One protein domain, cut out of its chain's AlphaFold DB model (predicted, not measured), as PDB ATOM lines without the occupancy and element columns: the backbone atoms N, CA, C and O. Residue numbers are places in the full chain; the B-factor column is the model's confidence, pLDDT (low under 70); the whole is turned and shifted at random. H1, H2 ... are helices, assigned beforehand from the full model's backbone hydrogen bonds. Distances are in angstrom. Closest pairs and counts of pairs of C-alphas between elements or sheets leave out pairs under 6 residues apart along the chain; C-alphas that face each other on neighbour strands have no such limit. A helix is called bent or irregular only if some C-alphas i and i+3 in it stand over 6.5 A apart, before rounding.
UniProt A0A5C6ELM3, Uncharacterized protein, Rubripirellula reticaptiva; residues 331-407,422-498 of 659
ATOM      1  N   MET A 331      41.031  21.879  33.710       95.25
ATOM      2  CA  MET A 331      40.052  22.470  34.629       95.25
ATOM      3  C   MET A 331      38.790  21.599  34.745       95.25
ATOM      4  O   MET A 331      38.369  21.247  35.846       95.25
ATOM      5  N   LEU A 332      38.202  21.189  33.613       96.25
ATOM      6  CA  LEU A 332      37.016  20.323  33.587       96.25
ATOM      7  C   LEU A 332      37.281  18.965  34.251       96.25
ATOM      8  O   LEU A 332      36.433  18.460  34.988       96.25
ATOM      9  N   ALA A 333      38.460  18.383  34.015       97.00
ATOM     10  CA  ALA A 333      38.865  17.137  34.657       97.00
ATOM     11  C   ALA A 333      38.997  17.287  36.183       97.00
ATOM     12  O   ALA A 333      38.612  16.381  36.917       97.00
ATOM     13  N   ALA A 334      39.476  18.430  36.673       96.88
ATOM     14  CA  ALA A 334      39.581  18.698  38.105       96.88
ATOM     15  C   ALA A 334      38.210  18.886  38.777       96.88
ATOM     16  O   ALA A 334      37.968  18.321  39.843       96.88
ATOM     17  N   TYR A 335      37.269  19.588  38.133       97.38
ATOM     18  CA  TYR A 335      35.882  19.641  38.618       97.38
ATOM     19  C   TYR A 335      35.224  18.260  38.639       97.38
ATOM     20  O   TYR A 335      34.452  17.959  39.552       97.38
ATOM     21  N   ARG A 336      35.544  17.404  37.662       97.50
ATOM     22  CA  ARG A 336      35.102  16.011  37.674       97.50
ATOM     23  C   ARG A 336      35.683  15.245  38.862       97.50
ATOM     24  O   ARG A 336      34.931  14.553  39.538       97.50
ATOM     25  N   ASP A 337      36.975  15.394  39.152       97.62
ATOM     26  CA  ASP A 337      37.604  14.740  40.307       97.62
ATOM     27  C   ASP A 337      36.947  15.157  41.629       97.62
ATOM     28  O   ASP A 337      36.716  14.308  42.489       97.62
ATOM     29  N   ALA A 338      36.603  16.442  41.776       97.50
ATOM     30  CA  ALA A 338      35.863  16.943  42.932       97.50
ATOM     31  C   ALA A 338      34.456  16.328  43.023       97.50
ATOM     32  O   ALA A 338      34.016  15.934  44.103       97.50
ATOM     33  N   ALA A 339      33.754  16.181  41.896       97.50
ATOM     34  CA  ALA A 339      32.464  15.493  41.858       97.50
ATOM     35  C   ALA A 339      32.586  13.991  42.197       97.50
ATOM     36  O   ALA A 339      31.725  13.447  42.890       97.50
ATOM     37  N   ASP A 340      33.661  13.327  41.768       97.94
ATOM     38  CA  ASP A 340      33.936  11.925  42.096       97.94
ATOM     39  C   ASP A 340      34.276  11.749  43.588       97.94
ATOM     40  O   ASP A 340      33.774  10.822  44.228       97.94
ATOM     41  N   ALA A 341      35.071  12.653  44.174       98.12
ATOM     42  CA  ALA A 341      35.339  12.689  45.616       98.12
ATOM     43  C   ALA A 341      34.053  12.928  46.424       98.12
ATOM     44  O   ALA A 341      33.768  12.208  47.383       98.12
ATOM     45  N   ALA A 342      33.201  13.850  45.966       96.62
ATOM     46  CA  ALA A 342      31.891  14.082  46.564       96.62
ATOM     47  C   ALA A 342      31.006  12.829  46.517       96.62
ATOM     48  O   ALA A 342      30.317  12.510  47.488       96.62
ATOM     49  N   LEU A 343      31.031  12.085  45.409       96.38
ATOM     50  CA  LEU A 343      30.275  10.844  45.291       96.38
ATOM     51  C   LEU A 343      30.794   9.754  46.239       96.38
ATOM     52  O   LEU A 343      29.975   9.045  46.825       96.38
ATOM     53  N   ARG A 344      32.115   9.631  46.432       97.62
ATOM     54  CA  ARG A 344      32.703   8.707  47.421       97.62
ATOM     55  C   ARG A 344      32.156   8.971  48.820       97.62
ATOM     56  O   ARG A 344      31.614   8.063  49.448       97.62
ATOM     57  N   LEU A 345      32.222  10.225  49.264       96.00
ATOM     58  CA  LEU A 345      31.720  10.631  50.574       96.00
ATOM     59  C   LEU A 345      30.208  10.389  50.694       96.00
ATOM     60  O   LEU A 345      29.729   9.830  51.681       96.00
ATOM     61  N   ARG A 346      29.452  10.714  49.643       94.88
ATOM     62  CA  ARG A 346      28.006  10.493  49.591       94.88
ATOM     63  C   ARG A 346      27.614   9.015  49.682       94.88
ATOM     64  O   ARG A 346      26.595   8.704  50.296       94.88
ATOM     65  N   ARG A 347      28.388   8.091  49.099       95.31
ATOM     66  CA  ARG A 347      28.098   6.644  49.164       95.31
ATOM     67  C   ARG A 347      28.103   6.097  50.595       95.31
ATOM     68  O   ARG A 347      27.442   5.091  50.848       95.31
ATOM     69  N   LEU A 348      28.775   6.765  51.537       95.88
ATOM     70  CA  LEU A 348      28.720   6.419  52.963       95.88
ATOM     71  C   LEU A 348      27.330   6.661  53.584       95.88
ATOM     72  O   LEU A 348      27.001   6.063  54.607       95.88
ATOM     73  N   GLY A 349      26.520   7.532  52.968       91.62
ATOM     74  CA  GLY A 349      25.167   7.910  53.387       91.62
ATOM     75  C   GLY A 349      25.071   8.393  54.836       91.62
ATOM     76  O   GLY A 349      24.152   8.048  55.578       91.62
ATOM     77  N   VAL A 350      26.057   9.185  55.240       90.94
ATOM     78  CA  VAL A 350      26.085   9.857  56.537       90.94
ATOM     79  C   VAL A 350      25.007  10.938  56.551       90.94
ATOM     80  O   VAL A 350      24.994  11.791  55.672       90.94
ATOM     81  N   ASP A 351      24.129  10.934  57.555       90.94
ATOM     82  CA  ASP A 351      23.151  12.013  57.756       90.94
ATOM     83  C   ASP A 351      23.858  13.220  58.390       90.94
ATOM     84  O   ASP A 351      23.899  13.387  59.610       90.94
ATOM     85  N   SER A 352      24.508  14.021  57.547       92.12
ATOM     86  CA  SER A 352      25.198  15.248  57.935       92.12
ATOM     87  C   SER A 352      24.925  16.337  56.912       92.12
ATOM     88  O   SER A 352      25.267  16.210  55.738       92.12
ATOM     89  N   ILE A 353      24.359  17.445  57.390       91.94
ATOM     90  CA  ILE A 353      24.023  18.604  56.558       91.94
ATOM     91  C   ILE A 353      25.287  19.193  55.916       91.94
ATOM     92  O   ILE A 353      25.233  19.616  54.767       91.94
ATOM     93  N   ASP A 354      26.420  19.203  56.628       91.19
ATOM     94  CA  ASP A 354      27.693  19.720  56.108       91.19
ATOM     95  C   ASP A 354      28.211  18.875  54.938       91.19
ATOM     96  O   ASP A 354      28.615  19.411  53.907       91.19
ATOM     97  N   ILE A 355      28.134  17.550  55.072       92.38
ATOM     98  CA  ILE A 355      28.557  16.609  54.030       92.38
ATOM     99  C   ILE A 355      27.618  16.692  52.825       92.38
ATOM    100  O   ILE A 355      28.073  16.803  51.687       92.38
ATOM    101  N   ASP A 356      26.304  16.688  53.054       93.06
ATOM    102  CA  ASP A 356      25.322  16.833  51.979       93.06
ATOM    103  C   ASP A 356      25.513  18.163  51.235       93.06
ATOM    104  O   ASP A 356      25.459  18.204  50.007       93.06
ATOM    105  N   ALA A 357      25.805  19.245  51.962       93.38
ATOM    106  CA  ALA A 357      26.067  20.560  51.395       93.38
ATOM    107  C   ALA A 357      27.334  20.587  50.523       93.38
ATOM    108  O   ALA A 357      27.271  21.038  49.375       93.38
ATOM    109  N   ALA A 358      28.463  20.085  51.033       93.12
ATOM    110  CA  ALA A 358      29.731  20.052  50.304       93.12
ATOM    111  C   ALA A 358      29.648  19.151  49.060       93.12
ATOM    112  O   ALA A 358      30.033  19.548  47.955       93.12
ATOM    113  N   THR A 359      29.065  17.957  49.211       94.81
ATOM    114  CA  THR A 359      28.915  17.006  48.102       94.81
ATOM    115  C   THR A 359      27.973  17.534  47.018       94.81
ATOM    116  O   THR A 359      28.263  17.381  45.824       94.81
ATOM    117  N   LEU A 360      26.872  18.193  47.404       95.06
ATOM    118  CA  LEU A 360      25.940  18.836  46.478       95.06
ATOM    119  C   LEU A 360      26.608  19.994  45.733       95.06
ATOM    120  O   LEU A 360      26.481  20.079  44.511       95.06
ATOM    121  N   ALA A 361      27.354  20.846  46.438       95.25
ATOM    122  CA  ALA A 361      28.065  21.975  45.847       95.25
ATOM    123  C   ALA A 361      29.078  21.531  44.781       95.25
ATOM    124  O   ALA A 361      29.024  22.023  43.653       95.25
ATOM    125  N   ALA A 362      29.949  20.565  45.089       96.06
ATOM    126  CA  ALA A 362      30.928  20.039  44.132       96.06
ATOM    127  C   ALA A 362      30.253  19.383  42.914       96.06
ATOM    128  O   ALA A 362      30.635  19.606  41.763       96.06
ATOM    129  N   SER A 363      29.177  18.633  43.161       95.75
ATOM    130  CA  SER A 363      28.387  17.979  42.118       95.75
ATOM    131  C   SER A 363      27.687  18.968  41.181       95.75
ATOM    132  O   SER A 363      27.578  18.709  39.978       95.75
ATOM    133  N   LEU A 364      27.164  20.075  41.709       96.75
ATOM    134  CA  LEU A 364      26.536  21.132  40.913       96.75
ATOM    135  C   LEU A 364      27.578  21.975  40.181       96.75
ATOM    136  O   LEU A 364      27.347  22.321  39.026       96.75
ATOM    137  N   ALA A 365      28.734  22.229  40.799       96.81
ATOM    138  CA  ALA A 365      29.834  22.933  40.154       96.81
ATOM    139  C   ALA A 365      30.219  22.254  38.838       96.81
ATOM    140  O   ALA A 365      30.173  22.887  37.790       96.81
ATOM    141  N   TYR A 366      30.490  20.945  38.867       97.12
ATOM    142  CA  TYR A 366      30.841  20.189  37.664       97.12
ATOM    143  C   TYR A 366      29.771  20.273  36.563       97.12
ATOM    144  O   TYR A 366      30.101  20.487  35.398       97.12
ATOM    145  N   ARG A 367      28.483  20.171  36.927       96.62
ATOM    146  CA  ARG A 367      27.368  20.286  35.969       96.62
ATOM    147  C   ARG A 367      27.327  21.654  35.297       96.62
ATOM    148  O   ARG A 367      27.196  21.711  34.083       96.62
ATOM    149  N   VAL A 368      27.475  22.726  36.074       97.12
ATOM    150  CA  VAL A 368      27.414  24.105  35.569       97.12
ATOM    151  C   VAL A 368      28.652  24.470  34.748       97.12
ATOM    152  O   VAL A 368      28.548  25.257  33.816       97.12
ATOM    153  N   VAL A 369      29.826  23.905  35.049       95.69
ATOM    154  CA  VAL A 369      31.013  24.126  34.204       95.69
ATOM    155  C   VAL A 369      30.864  23.415  32.851       95.69
ATOM    156  O   VAL A 369      31.253  23.982  31.835       95.69
ATOM    157  N   ILE A 370      30.279  22.211  32.809       95.25
ATOM    158  CA  ILE A 370      29.993  21.513  31.539       95.25
ATOM    159  C   ILE A 370      28.909  22.233  30.735       95.25
ATOM    160  O   ILE A 370      29.036  22.382  29.521       95.25
ATOM    161  N   ASP A 371      27.834  22.626  31.408       96.00
ATOM    162  CA  ASP A 371      26.667  23.265  30.816       96.00
ATOM    163  C   ASP A 371      26.349  24.547  31.605       96.00
ATOM    164  O   ASP A 371      25.630  24.505  32.608       96.00
ATOM    165  N   PRO A 372      26.889  25.708  31.185       93.81
ATOM    166  CA  PRO A 372      26.631  26.993  31.839       93.81
ATOM    167  C   PRO A 372      25.155  27.404  31.858       93.81
ATOM    168  O   PRO A 372      24.767  28.237  32.687       93.81
ATOM    169  N   ASP A 373      24.329  26.808  30.995       93.25
ATOM    170  CA  ASP A 373      22.884  27.019  30.916       93.25
ATOM    171  C   ASP A 373      22.087  25.974  31.721       93.25
ATOM    172  O   ASP A 373      20.860  26.066  31.800       93.25
ATOM    173  N   TRP A 374      22.770  25.039  32.397       95.75
ATOM    174  CA  TRP A 374      22.162  23.999  33.227       95.75
ATOM    175  C   TRP A 374      21.159  24.571  34.230       95.75
ATOM    176  O   TRP A 374      21.472  25.489  34.983       95.75
ATOM    177  N   GLY A 375      19.975  23.985  34.330       91.69
ATOM    178  CA  GLY A 375      18.925  24.439  35.241       91.69
ATOM    179  C   GLY A 375      17.540  24.443  34.615       91.69
ATOM    180  O   GLY A 375      16.637  25.089  35.146       91.69
ATOM    181  N   ASP A 376      17.345  23.742  33.495       92.88
ATOM    182  CA  ASP A 376      15.999  23.507  32.995       92.88
ATOM    183  C   ASP A 376      15.199  22.609  33.972       92.88
ATOM    184  O   ASP A 376      15.782  21.842  34.751       92.88
ATOM    185  N   PRO A 377      13.852  22.654  33.946       92.19
ATOM    186  CA  PRO A 377      13.036  21.889  34.890       92.19
ATOM    187  C   PRO A 377      13.282  20.372  34.862       92.19
ATOM    188  O   PRO A 377      13.169  19.705  35.891       92.19
ATOM    189  N   LYS A 378      13.640  19.791  33.706       93.38
ATOM    190  CA  LYS A 378      13.923  18.351  33.597       93.38
ATOM    191  C   LYS A 378      15.258  18.015  34.251       93.38
ATOM    192  O   LYS A 378      15.336  17.030  34.983       93.38
ATOM    193  N   GLN A 379      16.287  18.823  34.012       94.69
ATOM    194  CA  GLN A 379      17.607  18.683  34.624       94.69
ATOM    195  C   GLN A 379      17.532  18.818  36.151       94.69
ATOM    196  O   GLN A 379      18.092  17.989  36.875       94.69
ATOM    197  N   ILE A 380      16.789  19.811  36.653       92.50
ATOM    198  CA  ILE A 380      16.561  19.988  38.092       92.50
ATOM    199  C   ILE A 380      15.839  18.767  38.671       92.50
ATOM    200  O   ILE A 380      16.289  18.201  39.670       92.50
ATOM    201  N   GLN A 381      14.777  18.288  38.014       91.06
ATOM    202  CA  GLN A 381      14.035  17.112  38.472       91.06
ATOM    203  C   GLN A 381      14.892  15.835  38.494       91.06
ATOM    204  O   GLN A 381      14.742  15.001  39.394       91.06
ATOM    205  N   GLN A 382      15.817  15.671  37.545       91.50
ATOM    206  CA  GLN A 382      16.776  14.562  37.550       91.50
ATOM    207  C   GLN A 382      17.697  14.624  38.772       91.50
ATOM    208  O   GLN A 382      17.869  13.614  39.458       91.50
ATOM    209  N   VAL A 383      18.248  15.803  39.087       92.00
ATOM    210  CA  VAL A 383      19.082  15.989  40.284       92.00
ATOM    211  C   VAL A 383      18.267  15.742  41.549       92.00
ATOM    212  O   VAL A 383      18.720  14.995  42.410       92.00
ATOM    213  N   ARG A 384      17.033  16.249  41.637       89.06
ATOM    214  CA  ARG A 384      16.136  15.962  42.765       89.06
ATOM    215  C   ARG A 384      15.902  14.483  42.977       89.06
ATOM    216  O   ARG A 384      16.032  14.002  44.093       89.06
ATOM    217  N   THR A 385      15.580  13.766  41.908       90.31
ATOM    218  CA  THR A 385      15.317  12.326  41.979       90.31
ATOM    219  C   THR A 385      16.561  11.584  42.449       90.31
ATOM    220  O   THR A 385      16.483  10.712  43.311       90.31
ATOM    221  N   LEU A 386      17.727  11.976  41.932       88.31
ATOM    222  CA  LEU A 386      18.992  11.387  42.329       88.31
ATOM    223  C   LEU A 386      19.354  11.725  43.783       88.31
ATOM    224  O   LEU A 386      19.988  10.896  44.417       88.31
ATOM    225  N   TRP A 387      18.968  12.886  44.323       86.56
ATOM    226  CA  TRP A 387      19.385  13.415  45.638       86.56
ATOM    227  C   TRP A 387      18.228  13.573  46.645       86.56
ATOM    228  O   TRP A 387      18.331  14.346  47.595       86.56
ATOM    229  N   ALA A 388      17.125  12.844  46.457       76.25
ATOM    230  CA  ALA A 388      15.838  13.105  47.109       76.25
ATOM    231  C   ALA A 388      15.835  13.236  48.655       76.25
ATOM    232  O   ALA A 388      15.043  14.040  49.142       76.25
ATOM    233  N   PRO A 389      16.681  12.548  49.457       74.06
ATOM    234  CA  PRO A 389      16.736  12.804  50.903       74.06
ATOM    235  C   PRO A 389      17.662  13.968  51.310       74.06
ATOM    236  O   PRO A 389      17.536  14.474  52.426       74.06
ATOM    237  N   ALA A 390      18.584  14.388  50.440       77.56
ATOM    238  CA  ALA A 390      19.627  15.373  50.745       77.56
ATOM    239  C   ALA A 390      19.222  16.811  50.379       77.56
ATOM    240  O   ALA A 390      19.667  17.764  51.017       77.56
ATOM    241  N   ILE A 391      18.349  16.998  49.379       83.62
ATOM    242  CA  ILE A 391      17.881  18.335  48.971       83.62
ATOM    243  C   ILE A 391      16.774  18.798  49.918       83.62
ATOM    244  O   ILE A 391      15.583  18.616  49.672       83.62
ATOM    245  N   ARG A 392      17.208  19.403  51.021       86.50
ATOM    246  CA  ARG A 392      16.380  20.095  52.008       86.50
ATOM    247  C   ARG A 392      16.796  21.567  52.052       86.50
ATOM    248  O   ARG A 392      17.918  21.909  51.682       86.50
ATOM    249  N   GLU A 393      15.905  22.437  52.518       85.31
ATOM    250  CA  GLU A 393      16.165  23.881  52.596       85.31
ATOM    251  C   GLU A 393      17.433  24.206  53.405       85.31
ATOM    252  O   GLU A 393      18.295  24.957  52.950       85.31
ATOM    253  N   ASN A 394      17.591  23.577  54.571       88.50
ATOM    254  CA  ASN A 394      18.767  23.738  55.424       88.50
ATOM    255  C   ASN A 394      20.067  23.302  54.727       88.50
ATOM    256  O   ASN A 394      21.070  24.002  54.840       88.50
ATOM    257  N   THR A 395      20.049  22.204  53.964       91.50
ATOM    258  CA  THR A 395      21.198  21.754  53.166       91.50
ATOM    259  C   THR A 395      21.544  22.752  52.069       91.50
ATOM    260  O   THR A 395      22.715  23.070  51.886       91.50
ATOM    261  N   LEU A 396      20.550  23.292  51.357       92.06
ATOM    262  CA  LEU A 396      20.787  24.285  50.305       92.06
ATOM    263  C   LEU A 396      21.378  25.581  50.870       92.06
ATOM    264  O   LEU A 396      22.364  26.093  50.340       92.06
ATOM    265  N   MET A 397      20.819  26.086  51.972       90.69
ATOM    266  CA  MET A 397      21.346  27.273  52.650       90.69
ATOM    267  C   MET A 397      22.760  27.035  53.180       90.69
ATOM    268  O   MET A 397      23.624  27.901  53.031       90.69
ATOM    269  N   ARG A 398      23.023  25.844  53.733       92.06
ATOM    270  CA  ARG A 398      24.358  25.460  54.192       92.06
ATOM    271  C   ARG A 398      25.352  25.325  53.040       92.06
ATOM    272  O   ARG A 398      26.485  25.765  53.180       92.06
ATOM    273  N   ALA A 399      24.937  24.797  51.890       92.50
ATOM    274  CA  ALA A 399      25.772  24.708  50.692       92.50
ATOM    275  C   ALA A 399      26.127  26.093  50.135       92.50
ATOM    276  O   ALA A 399      27.271  26.324  49.739       92.50
ATOM    277  N   ILE A 400      25.184  27.040  50.154       92.75
ATOM    278  CA  ILE A 400      25.453  28.443  49.807       92.75
ATOM    279  C   ILE A 400      26.448  29.062  50.798       92.75
ATOM    280  O   ILE A 400      27.390  29.743  50.398       92.75
ATOM    281  N   GLU A 401      26.280  28.821  52.098       88.88
ATOM    282  CA  GLU A 401      27.221  29.310  53.109       88.88
ATOM    283  C   GLU A 401      28.622  28.708  52.929       88.88
ATOM    284  O   GLU A 401      29.602  29.448  52.952       88.88
ATOM    285  N   PHE A 402      28.717  27.400  52.692       84.75
ATOM    286  CA  PHE A 402      29.971  26.682  52.455       84.75
ATOM    287  C   PHE A 402      30.714  27.224  51.227       84.75
ATOM    288  O   PHE A 402      31.897  27.531  51.294       84.75
ATOM    289  N   THR A 403      30.005  27.432  50.117       87.12
ATOM    290  CA  THR A 403      30.595  27.917  48.854       87.12
ATOM    291  C   THR A 403      30.979  29.400  48.867       87.12
ATOM    292  O   THR A 403      31.787  29.826  48.040       87.12
ATOM    293  N   THR A 404      30.414  30.189  49.789       81.44
ATOM    294  CA  THR A 404      30.745  31.616  49.980       81.44
ATOM    295  C   THR A 404      31.773  31.861  51.082       81.44
ATOM    296  O   THR A 404      32.488  32.863  51.044       81.44
ATOM    297  N   SER A 405      31.853  30.981  52.078       67.62
ATOM    298  CA  SER A 405      32.734  31.147  53.231       67.62
ATOM    299  C   SER A 405      34.101  30.543  52.931       67.62
ATOM    300  O   SER A 405      34.323  29.354  53.115       67.62
ATOM    301  N   SER A 406      35.048  31.384  52.520       50.72
ATOM    302  CA  SER A 406      36.466  31.029  52.359       50.72
ATOM    303  C   SER A 406      37.188  30.783  53.695       50.72
ATOM    304  O   SER A 406      38.221  31.388  53.961       50.72
ATOM    305  N   ASN A 407      36.646  29.944  54.571       39.97
ATOM    306  CA  ASN A 407      37.335  29.466  55.763       39.97
ATOM    307  C   ASN A 407      36.663  28.174  56.233       39.97
ATOM    308  O   ASN A 407      35.769  28.199  57.081       39.97
ATOM    309  N   THR A 422      32.067  29.892  41.916       92.00
ATOM    310  CA  THR A 422      31.008  30.524  41.119       92.00
ATOM    311  C   THR A 422      30.088  29.503  40.427       92.00
ATOM    312  O   THR A 422      28.869  29.672  40.524       92.00
ATOM    313  N   PRO A 423      30.601  28.433  39.779       95.56
ATOM    314  CA  PRO A 423      29.745  27.393  39.206       95.56
ATOM    315  C   PRO A 423      28.832  26.716  40.236       95.56
ATOM    316  O   PRO A 423      27.644  26.534  39.969       95.56
ATOM    317  N   ALA A 424      29.353  26.399  41.430       95.88
ATOM    318  CA  ALA A 424      28.553  25.801  42.500       95.88
ATOM    319  C   ALA A 424      27.400  26.722  42.923       95.88
ATOM    320  O   ALA A 424      26.261  26.271  43.030       95.88
ATOM    321  N   LEU A 425      27.679  28.017  43.114       95.31
ATOM    322  CA  LEU A 425      26.670  29.001  43.516       95.31
ATOM    323  C   LEU A 425      25.532  29.127  42.512       95.31
ATOM    324  O   LEU A 425      24.372  29.148  42.910       95.31
ATOM    325  N   ILE A 426      25.850  29.188  41.220       96.06
ATOM    326  CA  ILE A 426      24.836  29.264  40.164       96.06
ATOM    327  C   ILE A 426      23.965  28.006  40.174       96.06
ATOM    328  O   ILE A 426      22.740  28.107  40.187       96.06
ATOM    329  N   GLY A 427      24.577  26.822  40.257       96.06
ATOM    330  CA  GLY A 427      23.830  25.568  40.338       96.06
ATOM    331  C   GLY A 427      22.923  25.505  41.571       96.06
ATOM    332  O   GLY A 427      21.772  25.083  41.470       96.06
ATOM    333  N   LEU A 428      23.411  25.975  42.723       95.50
ATOM    334  CA  LEU A 428      22.645  26.038  43.969       95.50
ATOM    335  C   LEU A 428      21.478  27.026  43.877       95.50
ATOM    336  O   LEU A 428      20.371  26.665  44.265       95.50
ATOM    337  N   ILE A 429      21.684  28.229  43.328       95.62
ATOM    338  CA  ILE A 429      20.621  29.227  43.114       95.62
ATOM    339  C   ILE A 429      19.525  28.656  42.207       95.62
ATOM    340  O   ILE A 429      18.342  28.742  42.537       95.62
ATOM    341  N   ARG A 430      19.900  28.026  41.088       95.00
ATOM    342  CA  ARG A 430      18.943  27.436  40.137       95.00
ATOM    343  C   ARG A 430      18.165  26.273  40.752       95.00
ATOM    344  O   ARG A 430      16.952  26.197  40.588       95.00
ATOM    345  N   LEU A 431      18.836  25.414  41.524       93.56
ATOM    346  CA  LEU A 431      18.175  24.347  42.279       93.56
ATOM    347  C   LEU A 431      17.216  24.911  43.344       93.56
ATOM    348  O   LEU A 431      16.123  24.377  43.530       93.56
ATOM    349  N   PHE A 432      17.599  26.006  44.006       91.69
ATOM    350  CA  PHE A 432      16.782  26.682  45.016       91.69
ATOM    351  C   PHE A 432      15.522  27.321  44.411       91.69
ATOM    352  O   PHE A 432      14.452  27.278  45.022       91.69
ATOM    353  N   ALA A 433      15.619  27.880  43.200       88.19
ATOM    354  CA  ALA A 433      14.502  28.521  42.504       88.19
ATOM    355  C   ALA A 433      13.303  27.586  42.292       88.19
ATOM    356  O   ALA A 433      12.154  27.997  42.445       88.19
ATOM    357  N   ASP A 434      13.562  26.308  42.036       84.19
ATOM    358  CA  ASP A 434      12.518  25.297  41.865       84.19
ATOM    359  C   ASP A 434      11.918  24.820  43.206       84.19
ATOM    360  O   ASP A 434      10.790  24.345  43.254       84.19
ATOM    361  N   THR A 435      12.629  24.960  44.335       75.50
ATOM    362  CA  THR A 435      12.093  24.631  45.678       75.50
ATOM    363  C   THR A 435      11.198  25.719  46.275       75.50
ATOM    364  O   THR A 435      10.606  25.498  47.334       75.50
ATOM    365  N   THR A 436      11.087  26.884  45.634       72.00
ATOM    366  CA  THR A 436      10.455  28.083  46.216       72.00
ATOM    367  C   THR A 436       9.015  27.873  46.686       72.00
ATOM    368  O   THR A 436       8.625  28.456  47.691       72.00
ATOM    369  N   SER A 437       8.240  26.986  46.054       71.88
ATOM    370  CA  SER A 437       6.864  26.669  46.475       71.88
ATOM    371  C   SER A 437       6.757  25.888  47.792       71.88
ATOM    372  O   SER A 437       5.668  25.772  48.344       71.88
ATOM    373  N   SER A 438       7.859  25.305  48.268       71.44
ATOM    374  CA  SER A 438       7.918  24.444  49.463       71.44
ATOM    375  C   SER A 438       8.749  25.022  50.611       71.44
ATOM    376  O   SER A 438       8.861  24.382  51.654       71.44
ATOM    377  N   ILE A 439       9.347  26.195  50.407       75.69
ATOM    378  CA  ILE A 439      10.300  26.822  51.325       75.69
ATOM    379  C   ILE A 439       9.598  27.843  52.213       75.69
ATOM    380  O   ILE A 439       8.710  28.569  51.759       75.69
ATOM    381  N   ASP A 440      10.036  27.931  53.467       84.50
ATOM    382  CA  ASP A 440       9.664  29.045  54.331       84.50
ATOM    383  C   ASP A 440      10.405  30.311  53.872       84.50
ATOM    384  O   ASP A 440      11.619  30.457  54.033       84.50
ATOM    385  N   ALA A 441       9.667  31.245  53.267       84.94
ATOM    386  CA  ALA A 441      10.225  32.491  52.752       84.94
ATOM    387  C   ALA A 441      10.984  33.285  53.829       84.94
ATOM    388  O   ALA A 441      11.986  33.931  53.516       84.94
ATOM    389  N   ASP A 442      10.556  33.225  55.095       84.50
ATOM    390  CA  ASP A 442      11.258  33.924  56.169       84.50
ATOM    391  C   ASP A 442      12.606  33.265  56.485       84.50
ATOM    392  O   ASP A 442      13.587  33.985  56.669       84.50
ATOM    393  N   ALA A 443      12.703  31.934  56.469       85.56
ATOM    394  CA  ALA A 443      13.961  31.219  56.699       85.56
ATOM    395  C   ALA A 443      14.981  31.433  55.562       85.56
ATOM    396  O   ALA A 443      16.182  31.589  55.815       85.56
ATOM    397  N   ALA A 444      14.512  31.549  54.317       86.31
ATOM    398  CA  ALA A 444      15.362  31.859  53.169       86.31
ATOM    399  C   ALA A 444      15.875  33.313  53.160       86.31
ATOM    400  O   ALA A 444      16.982  33.579  52.681       86.31
ATOM    401  N   LEU A 445      15.093  34.268  53.682       89.12
ATOM    402  CA  LEU A 445      15.378  35.708  53.584       89.12
ATOM    403  C   LEU A 445      15.936  36.336  54.865       89.12
ATOM    404  O   LEU A 445      16.654  37.341  54.798       89.12
ATOM    405  N   ARG A 446      15.620  35.779  56.037       87.38
ATOM    406  CA  ARG A 446      16.008  36.314  57.346       87.38
ATOM    407  C   ARG A 446      16.889  35.315  58.081       87.38
ATOM    408  O   ARG A 446      16.493  34.196  58.377       87.38
ATOM    409  N   SER A 447      18.097  35.749  58.430       78.75
ATOM    410  CA  SER A 447      18.908  35.016  59.402       78.75
ATOM    411  C   SER A 447      18.348  35.205  60.822       78.75
ATOM    412  O   SER A 447      17.508  36.075  61.059       78.75
ATOM    413  N   HIS A 448      18.855  34.445  61.795       71.12
ATOM    414  CA  HIS A 448      18.608  34.710  63.215       71.12
ATOM    415  C   HIS A 448      19.160  36.106  63.590       71.12
ATOM    416  O   HIS A 448      20.349  36.269  63.864       71.12
ATOM    417  N   GLY A 449      18.298  37.132  63.562       69.00
ATOM    418  CA  GLY A 449      18.637  38.539  63.815       69.00
ATOM    419  C   GLY A 449      18.232  39.491  62.679       69.00
ATOM    420  O   GLY A 449      17.552  39.125  61.729       69.00
ATOM    421  N   SER A 450      18.658  40.754  62.758       76.62
ATOM    422  CA  SER A 450      18.379  41.782  61.736       76.62
ATOM    423  C   SER A 450      19.295  41.706  60.501       76.62
ATOM    424  O   SER A 450      19.343  42.651  59.711       76.62
ATOM    425  N   LYS A 451      20.039  40.605  60.330       86.06
ATOM    426  CA  LYS A 451      21.008  40.417  59.243       86.06
ATOM    427  C   LYS A 451      20.401  39.642  58.060       86.06
ATOM    428  O   LYS A 451      19.584  38.741  58.286       86.06
ATOM    429  N   PRO A 452      20.790  39.976  56.814       89.12
ATOM    430  CA  PRO A 452      20.410  39.205  55.630       89.12
ATOM    431  C   PRO A 452      20.987  37.786  55.693       89.12
ATOM    432  O   PRO A 452      22.024  37.557  56.316       89.12
ATOM    433  N   THR A 453      20.322  36.828  55.050       91.31
ATOM    434  CA  THR A 453      20.902  35.497  54.810       91.31
ATOM    435  C   THR A 453      21.971  35.563  53.722       91.31
ATOM    436  O   THR A 453      21.947  36.467  52.886       91.31
ATOM    437  N   ARG A 454      22.869  34.569  53.665       91.56
ATOM    438  CA  ARG A 454      23.886  34.477  52.600       91.56
ATOM    439  C   ARG A 454      23.278  34.504  51.197       91.56
ATOM    440  O   ARG A 454      23.833  35.159  50.326       91.56
ATOM    441  N   LEU A 455      22.112  33.884  51.000       93.31
ATOM    442  CA  LEU A 455      21.374  33.951  49.736       93.31
ATOM    443  C   LEU A 455      21.033  35.399  49.345       93.31
ATOM    444  O   LEU A 455      21.239  35.794  48.200       93.31
ATOM    445  N   VAL A 456      20.560  36.211  50.296       94.75
ATOM    446  CA  VAL A 456      20.294  37.637  50.056       94.75
ATOM    447  C   VAL A 456      21.590  38.402  49.778       94.75
ATOM    448  O   VAL A 456      21.600  39.276  48.915       94.75
ATOM    449  N   GLU A 457      22.694  38.059  50.449       93.38
ATOM    450  CA  GLU A 457      23.992  38.704  50.211       93.38
ATOM    451  C   GLU A 457      24.552  38.453  48.808       93.38
ATOM    452  O   GLU A 457      25.200  39.329  48.230       93.38
ATOM    453  N   LEU A 458      24.248  37.299  48.205       94.50
ATOM    454  CA  LEU A 458      24.643  37.008  46.827       94.50
ATOM    455  C   LEU A 458      24.064  38.009  45.823       94.50
ATOM    456  O   LEU A 458      24.694  38.247  44.795       94.50
ATOM    457  N   ALA A 459      22.943  38.668  46.132       95.19
ATOM    458  CA  ALA A 459      22.354  39.709  45.288       95.19
ATOM    459  C   ALA A 459      23.211  40.986  45.187       95.19
ATOM    460  O   ALA A 459      22.841  41.919  44.475       95.19
ATOM    461  N   TRP A 460      24.356  41.055  45.866       91.81
ATOM    462  CA  TRP A 460      25.402  42.056  45.637       91.81
ATOM    463  C   TRP A 460      26.796  41.429  45.501       91.81
ATOM    464  O   TRP A 460      27.797  42.090  45.771       91.81
ATOM    465  N   SER A 461      26.865  40.170  45.057       92.06
ATOM    466  CA  SER A 461      28.116  39.498  44.696       92.06
ATOM    467  C   SER A 461      28.918  40.324  43.678       92.06
ATOM    468  O   SER A 461      28.310  40.946  42.797       92.06
ATOM    469  N   PRO A 462      30.263  40.322  43.727       89.75
ATOM    470  CA  PRO A 462      31.082  40.966  42.702       89.75
ATOM    471  C   PRO A 462      30.881  40.332  41.319       89.75
ATOM    472  O   PRO A 462      30.974  41.030  40.310       89.75
ATOM    473  N   VAL A 463      30.514  39.047  41.258       91.19
ATOM    474  CA  VAL A 463      30.268  38.319  40.006       91.19
ATOM    475  C   VAL A 463      28.861  38.635  39.472       91.19
ATOM    476  O   VAL A 463      27.878  38.242  40.107       91.19
ATOM    477  N   PRO A 464      28.716  39.278  38.292       93.31
ATOM    478  CA  PRO A 464      27.412  39.718  37.785       93.31
ATOM    479  C   PRO A 464      26.380  38.594  37.624       93.31
ATOM    480  O   PRO A 464      25.234  38.765  38.025       93.31
ATOM    481  N   ARG A 465      26.780  37.424  37.106       94.50
ATOM    482  CA  ARG A 465      25.863  36.288  36.891       94.50
ATOM    483  C   ARG A 465      25.252  35.789  38.209       94.50
ATOM    484  O   ARG A 465      24.036  35.677  38.312       94.50
ATOM    485  N   VAL A 466      26.081  35.580  39.237       94.94
ATOM    486  CA  VAL A 466      25.629  35.209  40.595       94.94
ATOM    487  C   VAL A 466      24.721  36.294  41.167       94.94
ATOM    488  O   VAL A 466      23.652  35.996  41.694       94.94
ATOM    489  N   ARG A 467      25.131  37.558  41.022       94.94
ATOM    490  CA  ARG A 467      24.397  38.727  41.508       94.94
ATOM    491  C   ARG A 467      22.983  38.813  40.933       94.94
ATOM    492  O   ARG A 467      22.038  39.056  41.681       94.94
ATOM    493  N   TYR A 468      22.836  38.612  39.627       97.06
ATOM    494  CA  TYR A 468      21.554  38.736  38.935       97.06
ATOM    495  C   TYR A 468      20.631  37.544  39.180       97.06
ATOM    496  O   TYR A 468      19.460  37.758  39.485       97.06
ATOM    497  N   GLU A 469      21.150  36.313  39.147       96.44
ATOM    498  CA  GLU A 469      20.337  35.128  39.457       96.44
ATOM    499  C   GLU A 469      19.872  35.124  40.922       96.44
ATOM    500  O   GLU A 469      18.713  34.823  41.206       96.44
ATOM    501  N   ALA A 470      20.730  35.539  41.862       96.62
ATOM    502  CA  ALA A 470      20.341  35.670  43.263       96.62
ATOM    503  C   ALA A 470      19.280  36.762  43.471       96.62
ATOM    504  O   ALA A 470      18.332  36.557  44.226       96.62
ATOM    505  N   ALA A 471      19.404  37.917  42.805       96.81
ATOM    506  CA  ALA A 471      18.423  38.995  42.921       96.81
ATOM    507  C   ALA A 471      17.042  38.591  42.377       96.81
ATOM    508  O   ALA A 471      16.029  38.902  43.007       96.81
ATOM    509  N   GLU A 472      16.998  37.881  41.247       95.94
ATOM    510  CA  GLU A 472      15.774  37.314  40.670       95.94
ATOM    511  C   GLU A 472      15.111  36.321  41.638       95.94
ATOM    512  O   GLU A 472      13.930  36.467  41.972       95.94
ATOM    513  N   LEU A 473      15.887  35.374  42.170       95.31
ATOM    514  CA  LEU A 473      15.405  34.379  43.126       95.31
ATOM    515  C   LEU A 473      14.863  35.022  44.409       95.31
ATOM    516  O   LEU A 473      13.731  34.764  44.813       95.31
ATOM    517  N   VAL A 474      15.657  35.885  45.041       95.44
ATOM    518  CA  VAL A 474      15.296  36.544  46.303       95.44
ATOM    519  C   VAL A 474      14.035  37.390  46.144       95.44
ATOM    520  O   VAL A 474      13.177  37.383  47.024       95.44
ATOM    521  N   SER A 475      13.889  38.088  45.016       94.31
ATOM    522  CA  SER A 475      12.694  38.894  44.737       94.31
ATOM    523  C   SER A 475      11.450  38.026  44.542       94.31
ATOM    524  O   SER A 475      10.374  38.388  45.017       94.31
ATOM    525  N   THR A 476      11.614  36.864  43.905       93.00
ATOM    526  CA  THR A 476      10.545  35.874  43.716       93.00
ATOM    527  C   THR A 476      10.091  35.286  45.054       93.00
ATOM    528  O   THR A 476       8.896  35.262  45.329       93.00
ATOM    529  N   ILE A 477      11.032  34.888  45.919       92.56
ATOM    530  CA  ILE A 477      10.735  34.367  47.266       92.56
ATOM    531  C   ILE A 477      10.051  35.433  48.124       92.56
ATOM    532  O   ILE A 477       9.073  35.152  48.810       92.56
ATOM    533  N   ALA A 478      10.563  36.666  48.092       90.94
ATOM    534  CA  ALA A 478      10.045  37.738  48.927       90.94
ATOM    535  C   ALA A 478       8.606  38.110  48.583       90.94
ATOM    536  O   ALA A 478       7.881  38.536  49.481       90.94
ATOM    537  N   ASN A 479       8.200  37.988  47.316       88.50
ATOM    538  CA  ASN A 479       6.856  38.320  46.851       88.50
ATOM    539  C   ASN A 479       6.352  39.669  47.417       88.50
ATOM    540  O   ASN A 479       5.301  39.764  48.049       88.50
ATOM    541  N   SER A 480       7.159  40.722  47.255       83.12
ATOM    542  CA  SER A 480       6.930  42.087  47.776       83.12
ATOM    543  C   SER A 480       7.043  42.291  49.298       83.12
ATOM    544  O   SER A 480       6.939  43.430  49.762       83.12
ATOM    545  N   SER A 481       7.319  41.252  50.088       86.88
ATOM    546  CA  SER A 481       7.585  41.392  51.526       86.88
ATOM    547  C   SER A 481       8.898  42.140  51.806       86.88
ATOM    548  O   SER A 481       9.834  42.158  51.002       86.88
ATOM    549  N   ALA A 482       8.974  42.806  52.960       89.44
ATOM    550  CA  ALA A 482      10.176  43.517  53.389       89.44
ATOM    551  C   ALA A 482      11.107  42.591  54.180       89.44
ATOM    552  O   ALA A 482      10.695  42.021  55.185       89.44
ATOM    553  N   TYR A 483      12.378  42.516  53.794       92.88
ATOM    554  CA  TYR A 483      13.406  41.687  54.438       92.88
ATOM    555  C   TYR A 483      14.736  42.458  54.574       92.88
ATOM    556  O   TYR A 483      14.942  43.464  53.872       92.88
ATOM    557  N   PRO A 484      15.643  42.037  55.481       93.12
ATOM    558  CA  PRO A 484      16.970  42.636  55.607       93.12
ATOM    559  C   PRO A 484      17.723  42.587  54.274       93.12
ATOM    560  O   PRO A 484      17.820  41.537  53.656       93.12
ATOM    561  N   GLY A 485      18.245  43.723  53.805       92.38
ATOM    562  CA  GLY A 485      18.946  43.800  52.514       92.38
ATOM    563  C   GLY A 485      18.051  44.016  51.284       92.38
ATOM    564  O   GLY A 485      18.577  44.184  50.186       92.38
ATOM    565  N   SER A 486      16.725  44.117  51.436       93.94
ATOM    566  CA  SER A 486      15.793  44.370  50.318       93.94
ATOM    567  C   SER A 486      16.121  45.616  49.479       93.94
ATOM    568  O   SER A 486      15.918  45.613  48.266       93.94
ATOM    569  N   SER A 487      16.686  46.673  50.075       93.88
ATOM    570  CA  SER A 487      17.146  47.860  49.337       93.88
ATOM    571  C   SER A 487      18.297  47.558  48.373       93.88
ATOM    572  O   SER A 487      18.316  48.086  47.263       93.88
ATOM    573  N   ARG A 488      19.231  46.680  48.763       94.12
ATOM    574  CA  ARG A 488      20.347  46.238  47.914       94.12
ATOM    575  C   ARG A 488      19.849  45.364  46.769       94.12
ATOM    576  O   ARG A 488      20.257  45.585  45.638       94.12
ATOM    577  N   VAL A 489      18.910  44.456  47.036       95.50
ATOM    578  CA  VAL A 489      18.284  43.634  45.986       95.50
ATOM    579  C   VAL A 489      17.563  44.512  44.964       95.50
ATOM    580  O   VAL A 489      17.781  44.363  43.767       95.50
ATOM    581  N   LYS A 490      16.783  45.502  45.418       94.75
ATOM    582  CA  LYS A 490      16.130  46.474  44.525       94.75
ATOM    583  C   LYS A 490      17.131  47.296  43.714       94.75
ATOM    584  O   LYS A 490      16.886  47.561  42.542       94.75
ATOM    585  N   GLN A 491      18.266  47.672  44.309       94.88
ATOM    586  CA  GLN A 491      19.353  48.326  43.577       94.88
ATOM    587  C   GLN A 491      19.896  47.416  42.464       94.88
ATOM    588  O   GLN A 491      20.126  47.892  41.356       94.88
ATOM    589  N   THR A 492      20.059  46.121  42.733       96.44
ATOM    590  CA  THR A 492      20.496  45.135  41.737       96.44
ATOM    591  C   THR A 492      19.453  44.908  40.641       96.44
ATOM    592  O   THR A 492      19.822  44.849  39.474       96.44
ATOM    593  N   LEU A 493      18.155  44.879  40.957       96.44
ATOM    594  CA  LEU A 493      17.103  44.844  39.929       96.44
ATOM    595  C   LEU A 493      17.129  46.100  39.044       96.44
ATOM    596  O   LEU A 493      17.022  46.008  37.822       96.44
ATOM    597  N   ALA A 494      17.323  47.280  39.639       95.88
ATOM    598  CA  ALA A 494      17.446  48.525  38.882       95.88
ATOM    599  C   ALA A 494      18.693  48.536  37.978       95.88
ATOM    600  O   ALA A 494      18.645  49.068  36.870       95.88
ATOM    601  N   GLU A 495      19.793  47.931  38.431       95.31
ATOM    602  CA  GLU A 495      20.998  47.681  37.636       95.31
ATOM    603  C   GLU A 495      20.700  46.726  36.466       95.31
ATOM    604  O   GLU A 495      20.967  47.073  35.315       95.31
ATOM    605  N   MET A 496      20.069  45.574  36.726       96.88
ATOM    606  CA  MET A 496      19.671  44.592  35.706       96.88
ATOM    607  C   MET A 496      18.784  45.218  34.621       96.88
ATOM    608  O   MET A 496      19.011  45.017  33.429       96.88
ATOM    609  N   ALA A 497      17.806  46.038  35.015       96.88
ATOM    610  CA  ALA A 497      16.896  46.715  34.092       96.88
ATOM    611  C   ALA A 497      17.600  47.711  33.145       96.88
ATOM    612  O   ALA A 497      17.029  48.063  32.106       96.88
ATOM    613  N   ARG A 498      18.821  48.152  33.491       95.25
ATOM    614  CA  ARG A 498      19.657  49.102  32.735       95.25
ATOM    615  C   ARG A 498      20.802  48.450  31.962       95.25
ATOM    616  O   ARG A 498      21.527  49.173  31.288       95.25
TER     617      ARG A 498
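This is residues 331 to 407 and 422 to 498 of the 659 residues of an uncharacterized protein of Rubripirellula reticaptiva (UniProt A0A5C6ELM3). Helices are stacked in a curved row, with the hairpin of H1 and H2 at one end, H4 and H5 side by side in the middle, and then H8 and H9 at the other end. H3 sits at one side of H5, and the short H7 fills the space between H4 and H8, with the short H6 beside it. The printed part has 154 residues with nine named helices, H1 to H9 in order along the chain, and no named strand, an all-helix class. The whole is compact and rounded, with a radius of gyration of the C-alphas of 15.2 A and spans of 42 by 33 by 31 A.

H1, residues 331 to 347, and H2, residues 353 to 370, form a helical hairpin at a shallow tilt of 31 degrees, opposite ways; their closest C-alphas, Ala 342 and Thr 359, are 4.4 A apart. H2 touches H4, residues 393 to 404, with its residues 353 to 361 alone, at a steep tilt of 65 degrees, the closest C-alphas being Ala 357 and Ala 399 at 4.2 A. With residues 361 to 369 alone it touches H5, residues 422 to 438, where the C-alphas of Ala 365 and Ala 424 are closest at 3.9 A. H3, residues 377 to 386, only just touches H5, with 3 pairs of C-alphas within 8 A, the closest being Ile 380 and Leu 431 at 6.3 A. H5 and H8, residues 464 to 478, are the hubs, touching four helices each. They touch each other at a shallow tilt of 13 degrees, the same way, closest at the C-alphas of Ala 433 and Leu 473, 6.0 A. H8 also touches H6, residues 441 to 445, H7, residues 454 to 458, and H9, residues 486 to 496; Ala 471 and Val 489 are the closest C-alphas of H8 and H9, at 5.6 A. H1 and H9 are apart. Each O i to N i+4 pair is within hydrogen-bond range in H1, H3, H4, H6, H7, H8 and H9, against 13 of 14 in H2 and 9 of 13 in H5.

H1 begins at C-alpha 331 (40.052, 22.470, 34.629) and is 24.6 A long from first to last C-alpha. H2 is 25.9 A, H5 25.3 A and H8 20.7 A. H5 has a kink of 29 degrees near residue 432 and is irregular, with C-alphas 434 and 437 7.4 A apart. H9 ends at C-alpha 496 (19.671, 44.592, 35.706).

The two C-alphas farthest apart, those of Leu 348 and Arg 498, are 48.1 A apart. Residues 408 to 421 are not printed, and C-alphas 407 and 422 are 16.0 A apart across this cut. Of the links that are printed whole, none is long. The mean pLDDT of the printed part is 90.7, and residues 405 to 407 and residue 449 are under 70.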